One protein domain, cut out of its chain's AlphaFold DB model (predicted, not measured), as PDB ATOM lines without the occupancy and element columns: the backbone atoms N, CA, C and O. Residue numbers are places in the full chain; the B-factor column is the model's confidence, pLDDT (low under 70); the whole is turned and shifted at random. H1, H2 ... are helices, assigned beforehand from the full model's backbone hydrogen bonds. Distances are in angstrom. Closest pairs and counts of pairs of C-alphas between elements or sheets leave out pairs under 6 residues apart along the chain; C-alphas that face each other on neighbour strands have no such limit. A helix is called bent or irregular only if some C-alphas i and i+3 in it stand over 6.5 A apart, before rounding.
ATOM      1  N   PHE A  95     130.502 124.861 113.177       86.56
ATOM      2  CA  PHE A  95     129.975 123.754 113.975       86.56
ATOM      3  C   PHE A  95     128.495 123.481 113.669       86.56
ATOM      4  O   PHE A  95     128.095 122.322 113.563       86.56
ATOM      5  N   GLY A  96     127.697 124.538 113.476       88.31
ATOM      6  CA  GLY A  96     126.278 124.432 113.121       88.31
ATOM      7  C   GLY A  96     126.053 123.714 111.790       88.31
ATOM      8  O   GLY A  96     125.098 122.957 111.644       88.31
ATOM      9  N   THR A  97     126.967 123.913 110.845       86.12
ATOM     10  CA  THR A  97     126.960 123.283 109.524       86.12
ATOM     11  C   THR A  97     127.458 121.840 109.587       86.12
ATOM     12  O   THR A  97     126.771 120.937 109.109       86.12
ATOM     13  N   LEU A  98     128.601 121.591 110.237       86.00
ATOM     14  CA  LEU A  98     129.175 120.245 110.369       86.00
ATOM     15  C   LEU A  98     128.241 119.273 111.101       86.00
ATOM     16  O   LEU A  98     128.126 118.109 110.718       86.00
ATOM     17  N   PHE A  99     127.549 119.754 112.135       88.50
ATOM     18  CA  PHE A  99     126.642 118.958 112.961       88.50
ATOM     19  C   PHE A  99     125.169 119.246 112.679       88.50
ATOM     20  O   PHE A  99     124.322 118.968 113.528       88.50
ATOM     21  N   GLN A 100     124.831 119.770 111.497       89.38
ATOM     22  CA  GLN A 100     123.474 120.229 111.187       89.38
ATOM     23  C   GLN A 100     122.394 119.182 111.501       89.38
ATOM     24  O   GLN A 100     121.401 119.504 112.146       89.38
ATOM     25  N   ASN A 101     122.622 117.910 111.166       89.31
ATOM     26  CA  ASN A 101     121.659 116.834 111.426       89.31
ATOM     27  C   ASN A 101     121.424 116.593 112.926       89.31
ATOM     28  O   ASN A 101     120.356 116.133 113.320       89.31
ATOM     29  N   ASN A 102     122.419 116.889 113.765       92.12
ATOM     30  CA  ASN A 102     122.338 116.770 115.219       92.12
ATOM     31  C   ASN A 102     121.870 118.063 115.900       92.12
ATOM     32  O   ASN A 102     121.510 118.019 117.072       92.12
ATOM     33  N   LEU A 103     121.866 119.184 115.179       93.75
ATOM     34  CA  LEU A 103     121.490 120.519 115.650       93.75
ATOM     35  C   LEU A 103     120.217 121.019 114.960       93.75
ATOM     36  O   LEU A 103     120.129 122.183 114.581       93.75
ATOM     37  N   ASP A 104     119.248 120.128 114.746       93.06
ATOM     38  CA  ASP A 104     117.941 120.459 114.155       93.06
ATOM     39  C   ASP A 104     118.028 121.235 112.824       93.06
ATOM     40  O   ASP A 104     117.213 122.100 112.517       93.06
ATOM     41  N   ASN A 105     119.049 120.941 112.019       92.00
ATOM     42  CA  ASN A 105     119.350 121.623 110.762       92.00
ATOM     43  C   ASN A 105     119.415 123.152 110.906       92.00
ATOM     44  O   ASN A 105     118.923 123.879 110.040       92.00
ATOM     45  N   ILE A 106     120.024 123.645 111.988       91.00
ATOM     46  CA  ILE A 106     120.112 125.078 112.303       91.00
ATOM     47  C   ILE A 106     120.624 125.938 111.137       91.00
ATOM     48  O   ILE A 106     120.091 127.018 110.881       91.00
ATOM     49  N   SER A 107     121.587 125.432 110.361       88.00
ATOM     50  CA  SER A 107     122.123 126.079 109.151       88.00
ATOM     51  C   SER A 107     121.057 126.333 108.070       88.00
ATOM     52  O   SER A 107     121.174 127.260 107.268       88.00
ATOM     53  N   CYS A 108     119.988 125.535 108.047       90.12
ATOM     54  CA  CYS A 108     118.900 125.611 107.076       90.12
ATOM     55  C   CYS A 108     117.701 126.437 107.555       90.12
ATOM     56  O   CYS A 108     116.830 126.751 106.741       90.12
ATOM     57  N   TRP A 109     117.642 126.835 108.829       91.44
ATOM     58  CA  TRP A 109     116.488 127.551 109.383       91.44
ATOM     59  C   TRP A 109     116.154 128.815 108.606       91.44
ATOM     60  O   TRP A 109     115.008 129.012 108.209       91.44
ATOM     61  N   PHE A 110     117.158 129.644 108.311       88.94
ATOM     62  CA  PHE A 110     116.935 130.873 107.553       88.94
ATOM     63  C   PHE A 110     116.343 130.586 106.167       88.94
ATOM     64  O   PHE A 110     115.390 131.242 105.752       88.94
ATOM     65  N   ARG A 111     116.843 129.553 105.476       90.75
ATOM     66  CA  ARG A 111     116.304 129.106 104.184       90.75
ATOM     67  C   ARG A 111     114.830 128.719 104.303       90.75
ATOM     68  O   ARG A 111     114.040 129.094 103.442       90.75
ATOM     69  N   TRP A 112     114.455 127.985 105.346       92.00
ATOM     70  CA  TRP A 112     113.075 127.540 105.553       92.00
ATOM     71  C   TRP A 112     112.130 128.672 105.948       92.00
ATOM     72  O   TRP A 112     111.009 128.708 105.453       92.00
ATOM     73  N   ILE A 113     112.589 129.629 106.752       93.25
ATOM     74  CA  ILE A 113     111.809 130.818 107.127       93.25
ATOM     75  C   ILE A 113     111.588 131.718 105.906       93.25
ATOM     76  O   ILE A 113     110.481 132.183 105.649       93.25
ATOM     77  N   VAL A 114     112.615 131.912 105.072       92.94
ATOM     78  CA  VAL A 114     112.447 132.625 103.797       92.94
ATOM     79  C   VAL A 114     111.469 131.879 102.882       92.94
ATOM     80  O   VAL A 114     110.620 132.506 102.247       92.94
ATOM     81  N   ALA A 115     111.545 130.546 102.832       94.38
ATOM     82  CA  ALA A 115     110.637 129.728 102.033       94.38
ATOM     83  C   ALA A 115     109.187 129.755 102.549       94.38
ATOM     84  O   ALA A 115     108.266 129.719 101.731       94.38
ATOM     85  N   SER A 116     108.973 129.856 103.867       92.62
ATOM     86  CA  SER A 116     107.636 129.998 104.460       92.62
ATOM     87  C   SER A 116     107.013 131.362 104.164       92.62
ATOM     88  O   SER A 116     105.791 131.483 104.163       92.62
ATOM     89  N   LYS A 117     107.840 132.367 103.834       92.88
ATOM     90  CA  LYS A 117     107.442 133.766 103.590       92.88
ATOM     91  C   LYS A 117     106.835 134.439 104.821       92.88
ATOM     92  O   LYS A 117     106.136 135.444 104.698       92.88
ATOM     93  N   GLU A 118     107.109 133.900 106.000       89.00
ATOM     94  CA  GLU A 118     106.644 134.450 107.263       89.00
ATOM     95  C   GLU A 118     107.748 135.274 107.927       89.00
ATOM     96  O   GLU A 118     108.927 134.923 107.895       89.00
ATOM     97  N   ASN A 119     107.367 136.377 108.573       89.81
ATOM     98  CA  ASN A 119     108.307 137.206 109.325       89.81
ATOM     99  C   ASN A 119     108.491 136.671 110.755       89.81
ATOM    100  O   ASN A 119     108.101 137.315 111.727       89.81
ATOM    101  N   THR A 120     109.028 135.455 110.868       92.88
ATOM    102  CA  THR A 120     109.123 134.702 112.131       92.88
ATOM    103  C   THR A 120     110.560 134.405 112.553       92.88
ATOM    104  O   THR A 120     110.771 133.654 113.497       92.88
ATOM    105  N   SER A 121     111.567 135.014 111.917       88.25
ATOM    106  CA  SER A 121     112.988 134.729 112.187       88.25
ATOM    107  C   SER A 121     113.364 134.845 113.666       88.25
ATOM    108  O   SER A 121     113.910 133.906 114.243       88.25
ATOM    109  N   ALA A 122     113.021 135.968 114.300       91.25
ATOM    110  CA  ALA A 122     113.354 136.218 115.698       91.25
ATOM    111  C   ALA A 122     112.634 135.254 116.655       91.25
ATOM    112  O   ALA A 122     113.264 134.700 117.555       91.25
ATOM    113  N   SER A 123     111.331 135.025 116.458       92.94
ATOM    114  CA  SER A 123     110.548 134.132 117.320       92.94
ATOM    115  C   SER A 123     110.943 132.666 117.141       92.94
ATOM    116  O   SER A 123     111.045 131.947 118.131       92.94
ATOM    117  N   TYR A 124     111.234 132.241 115.909       91.75
ATOM    118  CA  TYR A 124     111.654 130.878 115.587       91.75
ATOM    119  C   TYR A 124     112.958 130.500 116.296       91.75
ATOM    120  O   TYR A 124     113.053 129.416 116.874       91.75
ATOM    121  N   VAL A 125     113.937 131.416 116.287       91.62
ATOM    122  CA  VAL A 125     115.217 131.250 116.990       91.62
ATOM    123  C   VAL A 125     115.024 131.300 118.505       91.62
ATOM    124  O   VAL A 125     115.562 130.452 119.210       91.62
ATOM    125  N   ALA A 126     114.248 132.262 119.015       94.75
ATOM    126  CA  ALA A 126     114.042 132.427 120.454       94.75
ATOM    127  C   ALA A 126     113.388 131.197 121.103       94.75
ATOM    128  O   ALA A 126     113.834 130.761 122.159       94.75
ATOM    129  N   GLU A 127     112.381 130.607 120.454       94.69
ATOM    130  CA  GLU A 127     111.681 129.410 120.944       94.69
ATOM    131  C   GLU A 127     112.600 128.180 121.037       94.69
ATOM    132  O   GLU A 127     112.410 127.320 121.894       94.69
ATOM    133  N   ARG A 128     113.605 128.083 120.158       94.38
ATOM    134  CA  ARG A 128     114.468 126.897 120.024       94.38
ATOM    135  C   ARG A 128     115.842 127.057 120.662       94.38
ATOM    136  O   ARG A 128     116.610 126.099 120.657       94.38
ATOM    137  N   LYS A 129     116.164 128.233 121.206       94.12
ATOM    138  CA  LYS A 129     117.486 128.531 121.770       94.12
ATOM    139  C   LYS A 129     117.918 127.480 122.797       94.12
ATOM    140  O   LYS A 129     118.947 126.839 122.607       94.12
ATOM    141  N   ASP A 130     117.097 127.250 123.818       96.88
ATOM    142  CA  ASP A 130     117.417 126.316 124.904       96.88
ATOM    143  C   ASP A 130     117.543 124.869 124.390       96.88
ATOM    144  O   ASP A 130     118.388 124.099 124.846       96.88
ATOM    145  N   TYR A 131     116.741 124.507 123.383       95.88
ATOM    146  CA  TYR A 131     116.810 123.199 122.732       95.88
ATOM    147  C   TYR A 131     118.134 123.003 121.978       95.88
ATOM    148  O   TYR A 131     118.784 121.969 122.129       95.88
ATOM    149  N   ILE A 132     118.583 124.007 121.222       95.44
ATOM    150  CA  ILE A 132     119.877 123.970 120.530       95.44
ATOM    151  C   ILE A 132     121.043 123.951 121.517       95.44
ATOM    152  O   ILE A 132     122.012 123.220 121.298       95.44
ATOM    153  N   GLU A 133     120.969 124.714 122.609       95.25
ATOM    154  CA  GLU A 133     121.996 124.701 123.655       95.25
ATOM    155  C   GLU A 133     122.119 123.306 124.289       95.25
ATOM    156  O   GLU A 133     123.231 122.790 124.439       95.25
ATOM    157  N   MET A 134     120.990 122.643 124.556       96.50
ATOM    158  CA  MET A 134     120.960 121.256 125.026       96.50
ATOM    159  C   MET A 134     121.594 120.285 124.014       96.50
ATOM    160  O   MET A 134     122.438 119.472 124.396       96.50
ATOM    161  N   LEU A 135     121.226 120.365 122.728       95.81
ATOM    162  CA  LEU A 135     121.798 119.506 121.680       95.81
ATOM    163  C   LEU A 135     123.309 119.724 121.528       95.81
ATOM    164  O   LEU A 135     124.075 118.764 121.430       95.81
ATOM    165  N   THR A 136     123.751 120.978 121.580       94.56
ATOM    166  CA  THR A 136     125.170 121.346 121.517       94.56
ATOM    167  C   THR A 136     125.943 120.737 122.686       94.56
ATOM    168  O   THR A 136     126.985 120.114 122.478       94.56
ATOM    169  N   ALA A 137     125.413 120.845 123.909       94.62
ATOM    170  CA  ALA A 137     126.025 120.245 125.092       94.62
ATOM    171  C   ALA A 137     126.121 118.713 124.986       94.62
ATOM    172  O   ALA A 137     127.149 118.134 125.352       94.62
ATOM    173  N   ALA A 138     125.092 118.056 124.441       93.56
ATOM    174  CA  ALA A 138     125.096 116.612 124.219       93.56
ATOM    175  C   ALA A 138     126.186 116.183 123.222       93.56
ATOM    176  O   ALA A 138     126.919 115.227 123.486       93.56
ATOM    177  N   ILE A 139     126.349 116.916 122.114       92.06
ATOM    178  CA  ILE A 139     127.408 116.652 121.129       92.06
ATOM    179  C   ILE A 139     128.785 116.820 121.779       92.06
ATOM    180  O   ILE A 139     129.606 115.907 121.724       92.06
ATOM    181  N   VAL A 140     129.033 117.948 122.452       91.00
ATOM    182  CA  VAL A 140     130.327 118.219 123.103       91.00
ATOM    183  C   VAL A 140     130.670 117.148 124.140       91.00
ATOM    184  O   VAL A 140     131.818 116.707 124.206       91.00
ATOM    185  N   THR A 141     129.687 116.701 124.923       92.31
ATOM    186  CA  THR A 141     129.876 115.642 125.925       92.31
ATOM    187  C   THR A 141     130.271 114.325 125.260       92.31
ATOM    188  O   THR A 141     131.295 113.750 125.622       92.31
ATOM    189  N   LYS A 142     129.552 113.912 124.209       87.56
ATOM    190  CA  LYS A 142     129.853 112.687 123.451       87.56
ATOM    191  C   LYS A 142     131.295 112.659 122.927       87.56
ATOM    192  O   LYS A 142     131.960 111.631 123.026       87.56
ATOM    193  N   TYR A 143     131.783 113.778 122.389       83.75
ATOM    194  CA  TYR A 143     133.155 113.867 121.874       83.75
ATOM    195  C   TYR A 143     134.214 113.962 122.982       83.75
ATOM    196  O   TYR A 143     135.319 113.454 122.804       83.75
ATOM    197  N   ARG A 144     133.901 114.566 124.137       84.19
ATOM    198  CA  ARG A 144     134.819 114.623 125.292       84.19
ATOM    199  C   ARG A 144     134.993 113.280 125.985       84.19
ATOM    200  O   ARG A 144     136.088 112.978 126.444       84.19
ATOM    201  N   GLU A 145     133.934 112.485 126.065       82.94
ATOM    202  CA  GLU A 145     133.943 111.187 126.747       82.94
ATOM    203  C   GLU A 145     134.583 110.070 125.906       82.94
ATOM    204  O   GLU A 145     134.586 108.911 126.311       82.94
ATOM    205  N   GLY A 146     135.171 110.406 124.751       62.12
ATOM    206  CA  GLY A 146     135.930 109.451 123.951       62.12
ATOM    207  C   GLY A 146     135.063 108.364 123.326       62.12
ATOM    208  O   GLY A 146     135.587 107.306 122.990       62.12
ATOM    209  N   ALA A 147     133.764 108.614 123.123       52.78
ATOM    210  CA  ALA A 147     132.902 107.742 122.333       52.78
ATOM    211  C   ALA A 147     133.231 107.879 120.832       52.78
ATOM    212  O   ALA A 147     132.386 108.250 120.013       52.78
ATOM    213  N   LEU A 148     134.479 107.563 120.480       47.56
ATOM    214  CA  LEU A 148     134.799 106.812 119.274       47.56
ATOM    215  C   LEU A 148     134.147 105.439 119.470       47.56
ATOM    216  O   LEU A 148     134.767 104.497 119.963       47.56
ATOM    217  N   GLY A 149     132.834 105.399 119.237       43.06
ATOM    218  CA  GLY A 149     132.143 104.144 118.991       43.06
ATOM    219  C   GLY A 149     132.671 103.520 117.718       43.06
ATOM    220  O   GLY A 149     133.135 104.294 116.849       43.06
TER     221      GLY A 149
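What this domain is: This is residues 95 to 149 of the 149 residues of an uncharacterized protein of Firmicutes bacterium CAG:272_52_7 (UniProt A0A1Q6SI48). One long kinked helix, H3, makes most of the length, and the shorter helix H2 runs back beside its first part the opposite way, so that the two form a loose, unequal pair of rods joined at one end by a tight link. The very short helix H1 packs on the beginning of H2, while the last part of H3 and the tail after it, residues 140 to 149, stick out free. The printed part has 55 residues with three named helices, in the order H1, H2, H3 along the chain, and no named strand; its class is all helix. The whole is loose, with a radius of gyration of the C-alphas of 13.4 A, and its outline is a rod of 42 by 18 by 12 A.

How they stand to each other: H3, residues 121 to 144, is the longest helix and has a kink of 50 degrees near residue 128. H2, residues 106 to 116, is close to H3 but not clearly touching it, with 2 pairs of C-alphas within 8 A. The closest C-alphas of the two are those of Ile 113 and Ser 121, 6.5 A apart. Their lines stand at a shallow tilt of 23 degrees, and they run opposite ways. H1, residues 95 to 98, touches H2, and the closest C-alphas, those of Thr 97 and Ser 107, are 5.6 A apart. H1 and H3 are apart. Of the backbone pairs of O i and N i+4, 5 of 7 are within hydrogen-bond range in H2 and 17 of 20 in H3; H1 is too short for such a pair, but its one O i to N i+3 pair is within range.

Where its parts are: H3 is 32.4 A long from C-alpha 121 at (112.988, 134.729, 112.187) to C-alpha 144 at (134.819, 114.623, 125.292). It is irregular, with C-alphas 127 and 130 standing 7.6 A apart. H2 is 15.5 A long from Ile 106 to Ser 116, and it is irregular too, with C-alphas 107 and 110 standing 7.2 A apart. H1 has four residues, is 5.1 A long and begins with C-alpha 95 at (129.975, 123.754, 113.975).

The domain as a whole: The two C-alphas farthest apart are those of Lys 117 and Gly 146, at 42.6 A. Residues 114 to 119, of which 114 to 116 belong to H2, stand free, and so do residues 140 to 149, of which 140 to 144 belong to H3. Without these stretches the body has 39 residues and spans 27 by 19 by 11 A. The link from H1 to H2 is short, with 7 residues, and the link from H2 to H3 is tight, with 4. The printed part has no cut and ends at residue 149, the chain's last residue. The mean pLDDT of the printed part is 88.5, and the model's confidence is low, under 70, at residues 146 to 149.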